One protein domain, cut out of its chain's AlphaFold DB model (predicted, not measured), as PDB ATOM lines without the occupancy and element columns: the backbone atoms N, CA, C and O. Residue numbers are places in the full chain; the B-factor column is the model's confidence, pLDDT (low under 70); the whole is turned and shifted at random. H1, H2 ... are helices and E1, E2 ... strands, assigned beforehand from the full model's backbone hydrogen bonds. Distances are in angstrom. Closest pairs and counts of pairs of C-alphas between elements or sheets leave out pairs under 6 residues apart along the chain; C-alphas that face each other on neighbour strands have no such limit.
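AT A GLANCE: This is residues 3 to 67 of the 79 residues of the protein "Pyridoxamine 5'-phosphate oxidase-like protein" of Streptomyces sp. BK038 (UniProt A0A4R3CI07). A three-stranded antiparallel sheet is folded like a V across its two longer strands, E2 and E3. One arm of the V is three strands wide with E1, the other is a ribbon of E2 and E3 that leads to the helix H1, and residues 43 to 48 stick out as a free loop. The printed part has 65 residues with three named strands and one named helix, in the order E1, E2, H1, E3 along the chain, and the sheet's order is E1 - E2 - E3. The class is mixed, helices and strands; the whole is loose, with a radius of gyration of the C-alphas of 14.9 A, and flat, spanning 43 by 30 by 15 A.

IN THESE COORDINATES: E2, residues 17 to 28, is 30.7 A long and bends by 76 degrees at residue 25. E3, residues 54 to 66, is 29.2 A long, bends by 85 degrees at residue 59 and ends at C-alpha 66 (-60.230, -25.068, 8.248). E1, residues 3 to 10, is 22.2 A long and begins at C-alpha 3 (-43.955, -26.326, 26.524). H1, residues 32 to 41, is 14.4 A long.

HOW THE PARTS SIT: The sheet is twisted, with E2 as the inner strand. E1 and E2 form a hairpin, antiparallel at 157 degrees, with N 5 and O 22 at 2.8 A. E2 and E3 are antiparallel at 168 degrees, with N 21 and O 62 at 2.8 A and N 55 and O 27 at 2.8 A. H1 is only just not on the sheet, with 4 pairs of C-alphas within 10 A. H1 and E1 are apart. In H1 every O i to N i+4 pair is within hydrogen-bond range.

THE WHOLE: The two C-alphas farthest apart, those of Thr 14 and Ala 32, are 43.7 A apart. The printed part has no cut. The link from H1 to E3, 12 residues, is long. The mean pLDDT of the printed part is 90.3; residues 47 to 51 are under 70.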
ATOM      1  N   VAL A   3     -42.822 -27.225  26.776       97.25
ATOM      2  CA  VAL A   3     -43.955 -26.326  26.524       97.25
ATOM      3  C   VAL A   3     -44.744 -26.798  25.312       97.25
ATOM      4  O   VAL A   3     -44.183 -27.436  24.423       97.25
ATOM      5  N   ALA A   4     -46.016 -26.410  25.268       97.00
ATOM      6  CA  ALA A   4     -46.808 -26.343  24.052       97.00
ATOM      7  C   ALA A   4     -47.115 -24.863  23.782       97.00
ATOM      8  O   ALA A   4     -47.613 -24.167  24.667       97.00
ATOM      9  N   TYR A   5     -46.759 -24.374  22.598       95.75
ATOM     10  CA  TYR A   5     -47.067 -23.026  22.133       95.75
ATOM     11  C   TYR A   5     -48.034 -23.119  20.959       95.75
ATOM     12  O   TYR A   5     -47.736 -23.800  19.979       95.75
ATOM     13  N   GLU A   6     -49.172 -22.443  21.071       96.81
ATOM     14  CA  GLU A   6     -50.186 -22.382  20.024       96.81
ATOM     15  C   GLU A   6     -50.155 -21.018  19.339       96.81
ATOM     16  O   GLU A   6     -50.046 -19.975  19.991       96.81
ATOM     17  N   ALA A   7     -50.228 -21.053  18.013       95.94
ATOM     18  CA  ALA A   7     -50.524 -19.900  17.188       95.94
ATOM     19  C   ALA A   7     -51.707 -20.256  16.292       95.94
ATOM     20  O   ALA A   7     -51.698 -21.295  15.631       95.94
ATOM     21  N   ASP A   8     -52.699 -19.381  16.261       96.44
ATOM     22  CA  ASP A   8     -53.904 -19.558  15.473       96.44
ATOM     23  C   ASP A   8     -54.349 -18.233  14.852       96.44
ATOM     24  O   ASP A   8     -54.029 -17.137  15.320       96.44
ATOM     25  N   ALA A   9     -55.069 -18.354  13.744       97.44
ATOM     26  CA  ALA A   9     -55.851 -17.269  13.183       97.44
ATOM     27  C   ALA A   9     -57.123 -17.873  12.597       97.44
ATOM     28  O   ALA A   9     -57.109 -18.420  11.489       97.44
ATOM     29  N   ILE A  10     -58.205 -17.789  13.368       96.94
ATOM     30  CA  ILE A  10     -59.542 -18.236  12.978       96.94
ATOM     31  C   ILE A  10     -60.430 -17.011  12.777       96.94
ATOM     32  O   ILE A  10     -60.568 -16.173  13.668       96.94
ATOM     33  N   ASP A  11     -61.032 -16.904  11.596       96.81
ATOM     34  CA  ASP A  11     -62.015 -15.870  11.301       96.81
ATOM     35  C   ASP A  11     -63.336 -16.202  12.029       96.81
ATOM     36  O   ASP A  11     -63.913 -17.271  11.798       96.81
ATOM     37  N   PRO A  12     -63.847 -15.315  12.904       95.19
ATOM     38  CA  PRO A  12     -65.018 -15.607  13.731       95.19
ATOM     39  C   PRO A  12     -66.346 -15.595  12.961       95.19
ATOM     40  O   PRO A  12     -67.365 -15.973  13.529       95.19
ATOM     41  N   VAL A  13     -66.369 -15.143  11.703       96.44
ATOM     42  CA  VAL A  13     -67.577 -15.097  10.863       96.44
ATOM     43  C   VAL A  13     -67.649 -16.326   9.965       96.44
ATOM     44  O   VAL A  13     -68.688 -16.969   9.869       96.44
ATOM     45  N   THR A  14     -66.547 -16.655   9.293       95.81
ATOM     46  CA  THR A  14     -66.489 -17.782   8.350       95.81
ATOM     47  C   THR A  14     -66.123 -19.102   9.024       95.81
ATOM     48  O   THR A  14     -66.331 -20.159   8.437       95.81
ATOM     49  N   HIS A  15     -65.574 -19.046  10.243       94.88
ATOM     50  CA  HIS A  15     -65.018 -20.183  10.987       94.88
ATOM     51  C   HIS A  15     -63.880 -20.901  10.240       94.88
ATOM     52  O   HIS A  15     -63.559 -22.056  10.527       94.88
ATOM     53  N   LEU A  16     -63.259 -20.218   9.279       97.38
ATOM     54  CA  LEU A  16     -62.113 -20.706   8.522       97.38
ATOM     55  C   LEU A  16     -60.825 -20.135   9.100       97.38
ATOM     56  O   LEU A  16     -60.823 -19.090   9.749       97.38
ATOM     57  N   GLY A  17     -59.708 -20.803   8.842       97.25
ATOM     58  CA  GLY A  17     -58.428 -20.362   9.379       97.25
ATOM     59  C   GLY A  17     -57.444 -21.496   9.574       97.25
ATOM     60  O   GLY A  17     -57.529 -22.531   8.916       97.25
ATOM     61  N   TRP A  18     -56.494 -21.294  10.477       98.31
ATOM     62  CA  TRP A  18     -55.483 -22.285  10.824       98.31
ATOM     63  C   TRP A  18     -55.155 -22.236  12.315       98.31
ATOM     64  O   TRP A  18     -55.280 -21.190  12.949       98.31
ATOM     65  N   SER A  19     -54.696 -23.365  12.846       98.00
ATOM     66  CA  SER A  19     -54.034 -23.449  14.149       98.00
ATOM     67  C   SER A  19     -52.815 -24.359  14.023       98.00
ATOM     68  O   SER A  19     -52.822 -25.345  13.275       98.00
ATOM     69  N   VAL A  20     -51.741 -23.986  14.716       98.38
ATOM     70  CA  VAL A  20     -50.493 -24.738  14.824       98.38
ATOM     71  C   VAL A  20     -50.092 -24.803  16.290       98.38
ATOM     72  O   VAL A  20     -49.935 -23.777  16.949       98.38
ATOM     73  N   VAL A  21     -49.827 -26.015  16.769       98.12
ATOM     74  CA  VAL A  21     -49.262 -26.283  18.089       98.12
ATOM     75  C   VAL A  21     -47.832 -26.789  17.927       98.12
ATOM     76  O   VAL A  21     -47.567 -27.800  17.271       98.12
ATOM     77  N   VAL A  22     -46.899 -26.092  18.567       98.25
ATOM     78  CA  VAL A  22     -45.489 -26.472  18.668       98.25
ATOM     79  C   VAL A  22     -45.222 -26.999  20.066       98.25
ATOM     80  O   VAL A  22     -45.358 -26.266  21.041       98.25
ATOM     81  N   THR A  23     -44.793 -28.253  20.169       98.31
ATOM     82  CA  THR A  23     -44.371 -28.861  21.435       98.31
ATOM     83  C   THR A  23     -42.871 -29.109  21.426       98.31
ATOM     84  O   THR A  23     -42.316 -29.615  20.448       98.31
ATOM     85  N   GLY A  24     -42.205 -28.758  22.521       98.06
ATOM     86  CA  GLY A  24     -40.789 -29.056  22.696       98.06
ATOM     87  C   GLY A  24     -40.167 -28.364  23.896       98.06
ATOM     88  O   GLY A  24     -40.851 -27.787  24.748       98.06
ATOM     89  N   TYR A  25     -38.841 -28.415  23.975       97.69
ATOM     90  CA  TYR A  25     -38.105 -27.819  25.082       97.69
ATOM     91  C   TYR A  25     -37.921 -26.313  24.901       97.69
ATOM     92  O   TYR A  25     -37.285 -25.848  23.956       97.69
ATOM     93  N   ALA A  26     -38.420 -25.552  25.871       96.44
ATOM     94  CA  ALA A  26     -38.144 -24.136  26.026       96.44
ATOM     95  C   ALA A  26     -36.969 -23.887  26.978       96.44
ATOM     96  O   ALA A  26     -36.930 -24.408  28.106       96.44
ATOM     97  N   CYS A  27     -36.060 -23.020  26.539       94.81
ATOM     98  CA  CYS A  27     -34.927 -22.516  27.304       94.81
ATOM     99  C   CYS A  27     -34.925 -20.980  27.286       94.81
ATOM    100  O   CYS A  27     -35.194 -20.389  26.238       94.81
ATOM    101  N   PRO A  28     -34.609 -20.309  28.407       92.75
ATOM    102  CA  PRO A  28     -34.371 -18.870  28.399       92.75
ATOM    103  C   PRO A  28     -33.251 -18.490  27.435       92.75
ATOM    104  O   PRO A  28     -32.232 -19.175  27.363       92.75
ATOM    105  N   VAL A  29     -33.433 -17.383  26.719       91.69
ATOM    106  CA  VAL A  29     -32.338 -16.731  26.000       91.69
ATOM    107  C   VAL A  29     -31.531 -15.949  27.033       91.69
ATOM    108  O   VAL A  29     -32.002 -14.938  27.550       91.69
ATOM    109  N   THR A  30     -30.363 -16.474  27.401       90.62
ATOM    110  CA  THR A  30     -29.485 -15.881  28.427       90.62
ATOM    111  C   THR A  30     -28.318 -15.095  27.844       90.62
ATOM    112  O   THR A  30     -27.723 -14.296  28.557       90.62
ATOM    113  N   ASP A  31     -27.978 -15.333  26.577       91.56
ATOM    114  CA  ASP A  31     -26.951 -14.579  25.866       91.56
ATOM    115  C   ASP A  31     -27.452 -13.160  25.557       91.56
ATOM    116  O   ASP A  31     -28.579 -12.981  25.085       91.56
ATOM    117  N   ALA A  32     -26.640 -12.151  25.874       87.88
ATOM    118  CA  ALA A  32     -27.053 -10.753  25.801       87.88
ATOM    119  C   ALA A  32     -27.204 -10.257  24.354       87.88
ATOM    120  O   ALA A  32     -28.163  -9.540  24.057       87.88
ATOM    121  N   ASP A  33     -26.310 -10.676  23.457       91.25
ATOM    122  CA  ASP A  33     -26.356 -10.300  22.042       91.25
ATOM    123  C   ASP A  33     -27.546 -10.972  21.355       91.25
ATOM    124  O   ASP A  33     -28.293 -10.343  20.596       91.25
ATOM    125  N   GLU A  34     -27.793 -12.242  21.683       89.06
ATOM    126  CA  GLU A  34     -28.972 -12.953  21.214       89.06
ATOM    127  C   GLU A  34     -30.265 -12.317  21.740       89.06
ATOM    128  O   GLU A  34     -31.210 -12.117  20.972       89.06
ATOM    129  N   ALA A  35     -30.318 -11.959  23.024       87.25
ATOM    130  CA  ALA A  35     -31.479 -11.303  23.614       87.25
ATOM    131  C   ALA A  35     -31.765  -9.947  22.950       87.25
ATOM    132  O   ALA A  35     -32.921  -9.665  22.629       87.25
ATOM    133  N   ALA A  36     -30.732  -9.140  22.683       86.56
ATOM    134  CA  ALA A  36     -30.867  -7.864  21.981       86.56
ATOM    135  C   ALA A  36     -31.379  -8.053  20.544       86.56
ATOM    136  O   ALA A  36     -32.280  -7.334  20.100       86.56
ATOM    137  N   ARG A  37     -30.865  -9.062  19.829       88.38
ATOM    138  CA  ARG A  37     -31.343  -9.425  18.489       88.38
ATOM    139  C   ARG A  37     -32.797  -9.889  18.503       88.38
ATOM    140  O   ARG A  37     -33.570  -9.503  17.636       88.38
ATOM    141  N   VAL A  38     -33.194 -10.724  19.459       85.56
ATOM    142  CA  VAL A  38     -34.587 -11.184  19.571       85.56
ATOM    143  C   VAL A  38     -35.512 -10.016  19.919       85.56
ATOM    144  O   VAL A  38     -36.574  -9.878  19.316       85.56
ATOM    145  N   ALA A  39     -35.095  -9.134  20.830       83.06
ATOM    146  CA  ALA A  39     -35.866  -7.956  21.214       83.06
ATOM    147  C   ALA A  39     -36.088  -6.973  20.052       83.06
ATOM    148  O   ALA A  39     -37.141  -6.346  19.996       83.06
ATOM    149  N   SER A  40     -35.142  -6.852  19.112       85.44
ATOM    150  CA  SER A  40     -35.314  -5.989  17.934       85.44
ATOM    151  C   SER A  40     -36.241  -6.578  16.863       85.44
ATOM    152  O   SER A  40     -36.791  -5.834  16.054       85.44
ATOM    153  N   LEU A  41     -36.437  -7.900  16.862       85.75
ATOM    154  CA  LEU A  41     -37.293  -8.606  15.903       85.75
ATOM    155  C   LEU A  41     -38.738  -8.764  16.388       85.75
ATOM    156  O   LEU A  41     -39.650  -8.901  15.573       85.75
ATOM    157  N   LEU A  42     -38.958  -8.769  17.703       81.06
ATOM    158  CA  LEU A  42     -40.278  -8.963  18.293       81.06
ATOM    159  C   LEU A  42     -40.956  -7.623  18.574       81.06
ATOM    160  O   LEU A  42     -40.358  -6.701  19.122       81.06
ATOM    161  N   ARG A  43     -42.250  -7.534  18.256       77.12
ATOM    162  CA  ARG A  43     -43.111  -6.453  18.744       77.12
ATOM    163  C   ARG A  43     -43.865  -6.952  19.976       77.12
ATOM    164  O   ARG A  43     -44.701  -7.844  19.830       77.12
ATOM    165  N   PRO A  44     -43.603  -6.406  21.177       73.19
ATOM    166  CA  PRO A  44     -44.386  -6.732  22.357       73.19
ATOM    167  C   PRO A  44     -45.855  -6.382  22.125       73.19
ATOM    168  O   PRO A  44     -46.196  -5.236  21.846       73.19
ATOM    169  N   TRP A  45     -46.732  -7.367  22.274       71.56
ATOM    170  CA  TRP A  45     -48.184  -7.166  22.263       71.56
ATOM    171  C   TRP A  45     -48.719  -6.435  23.508       71.56
ATOM    172  O   TRP A  45     -49.835  -5.926  23.507       71.56
ATOM    173  N   VAL A  46     -47.914  -6.349  24.570       70.06
ATOM    174  CA  VAL A  46     -48.214  -5.606  25.798       70.06
ATOM    175  C   VAL A  46     -47.296  -4.392  25.823       70.06
ATOM    176  O   VAL A  46     -46.099  -4.532  25.586       70.06
ATOM    177  N   GLY A  47     -47.823  -3.214  26.162       64.75
ATOM    178  CA  GLY A  47     -47.075  -1.946  26.224       64.75
ATOM    179  C   GLY A  47     -46.003  -1.857  27.322       64.75
ATOM    180  O   GLY A  47     -45.661  -0.763  27.760       64.75
ATOM    181  N   ARG A  48     -45.497  -2.993  27.812       64.75
ATOM    182  CA  ARG A  48     -44.380  -3.072  28.755       64.75
ATOM    183  C   ARG A  48     -43.139  -3.599  28.032       64.75
ATOM    184  O   ARG A  48     -43.276  -4.461  27.163       64.75
ATOM    185  N   PRO A  49     -41.931  -3.143  28.406       64.25
ATOM    186  CA  PRO A  49     -40.698  -3.680  27.844       64.25
ATOM    187  C   PRO A  49     -40.643  -5.204  28.031       64.25
ATOM    188  O   PRO A  49     -40.706  -5.687  29.165       64.25
ATOM    189  N   MET A  50     -40.529  -5.970  26.936       65.38
ATOM    190  CA  MET A  50     -40.253  -7.409  27.019       65.38
ATOM    191  C   MET A  50     -38.907  -7.594  27.715       65.38
ATOM    192  O   MET A  50     -37.868  -7.219  27.185       65.38
ATOM    193  N   THR A  51     -38.928  -8.140  28.928       65.69
ATOM    194  CA  THR A  51     -37.717  -8.247  29.752       65.69
ATOM    195  C   THR A  51     -36.971  -9.564  29.524       65.69
ATOM    196  O   THR A  51     -35.815  -9.676  29.917       65.69
ATOM    197  N   ARG A  52     -37.623 -10.584  28.936       77.81
ATOM    198  CA  ARG A  52     -37.062 -11.931  28.717       77.81
ATOM    199  C   ARG A  52     -37.683 -12.614  27.499       77.81
ATOM    200  O   ARG A  52     -38.871 -12.443  27.239       77.81
ATOM    201  N   ALA A  53     -36.889 -13.434  26.815       86.62
ATOM    202  CA  ALA A  53     -37.325 -14.295  25.718       86.62
ATOM    203  C   ALA A  53     -37.060 -15.775  26.041       86.62
ATOM    204  O   ALA A  53     -36.092 -16.114  26.728       86.62
ATOM    205  N   LEU A  54     -37.920 -16.654  25.526       90.50
ATOM    206  CA  LEU A  54     -37.747 -18.105  25.562       90.50
ATOM    207  C   LEU A  54     -37.531 -18.611  24.134       90.50
ATOM    208  O   LEU A  54     -38.266 -18.240  23.222       90.50
ATOM    209  N   ARG A  55     -36.544 -19.486  23.953       92.62
ATOM    210  CA  ARG A  55     -36.319 -20.245  22.723       92.62
ATOM    211  C   ARG A  55     -36.956 -21.616  22.869       92.62
ATOM    212  O   ARG A  55     -36.568 -22.357  23.768       92.62
ATOM    213  N   ILE A  56     -37.881 -21.957  21.978       95.50
ATOM    214  CA  ILE A  56     -38.457 -23.301  21.881       95.50
ATOM    215  C   ILE A  56     -37.685 -24.071  20.809       95.50
ATOM    216  O   ILE A  56     -37.581 -23.615  19.671       95.50
ATOM    217  N   ARG A  57     -37.126 -25.227  21.171       96.62
ATOM    218  CA  ARG A  57     -36.616 -26.218  20.219       96.62
ATOM    219  C   ARG A  57     -37.753 -27.206  19.947       96.62
ATOM    220  O   ARG A  57     -38.110 -27.931  20.875       96.62
ATOM    221  N   PRO A  58     -38.367 -27.178  18.754       96.81
ATOM    222  CA  PRO A  58     -39.534 -28.000  18.472       96.81
ATOM    223  C   PRO A  58     -39.141 -29.473  18.355       96.81
ATOM    224  O   PRO A  58     -38.231 -29.807  17.599       96.81
ATOM    225  N   ASP A  59     -39.871 -30.328  19.068       97.56
ATOM    226  CA  ASP A  59     -39.815 -31.785  18.918       97.56
ATOM    227  C   ASP A  59     -41.003 -32.280  18.073       97.56
ATOM    228  O   ASP A  59     -40.869 -33.209  17.280       97.56
ATOM    229  N   LEU A  60     -42.161 -31.618  18.203       97.75
ATOM    230  CA  LEU A  60     -43.367 -31.867  17.417       97.75
ATOM    231  C   LEU A  60     -43.988 -30.547  16.961       97.75
ATOM    232  O   LEU A  60     -44.169 -29.621  17.753       97.75
ATOM    233  N   VAL A  61     -44.376 -30.499  15.690       98.12
ATOM    234  CA  VAL A  61     -45.191 -29.427  15.118       98.12
ATOM    235  C   VAL A  61     -46.424 -30.073  14.502       98.12
ATOM    236  O   VAL A  61     -46.304 -30.869  13.572       98.12
ATOM    237  N   ALA A  62     -47.596 -29.751  15.037       98.25
ATOM    238  CA  ALA A  62     -48.878 -30.213  14.525       98.25
ATOM    239  C   ALA A  62     -49.710 -29.005  14.108       98.25
ATOM    240  O   ALA A  62     -49.717 -27.992  14.800       98.25
ATOM    241  N   GLY A  63     -50.416 -29.102  12.987       97.81
ATOM    242  CA  GLY A  63     -51.269 -28.020  12.524       97.81
ATOM    243  C   GLY A  63     -52.393 -28.518  11.639       97.81
ATOM    244  O   GLY A  63     -52.301 -29.588  11.037       97.81
ATOM    245  N   PHE A  64     -53.451 -27.723  11.572       97.50
ATOM    246  CA  PHE A  64     -54.583 -27.959  10.690       97.50
ATOM    247  C   PHE A  64     -55.073 -26.641  10.093       97.50
ATOM    248  O   PHE A  64     -54.806 -25.552  10.609       97.50
ATOM    249  N   ARG A  65     -55.800 -26.758   8.982       97.44
ATOM    250  CA  ARG A  65     -56.462 -25.649   8.303       97.44
ATOM    251  C   ARG A  65     -57.941 -25.980   8.150       97.44
ATOM    252  O   ARG A  65     -58.281 -27.088   7.747       97.44
ATOM    253  N   LEU A  66     -58.792 -25.016   8.475       96.56
ATOM    254  CA  LEU A  66     -60.230 -25.068   8.248       96.56
ATOM    255  C   LEU A  66     -60.518 -24.378   6.914       96.56
ATOM    256  O   LEU A  66     -60.186 -23.203   6.731       96.56
ATOM    257  N   GLU A  67     -61.100 -25.121   5.978       95.31
ATOM    258  CA  GLU A  67     -61.457 -24.653   4.640       95.31
ATOM    259  C   GLU A  67     -62.968 -24.751   4.434       95.31
ATOM    260  O   GLU A  67     -63.637 -25.565   5.073       95.31
TER     261      GLU A  67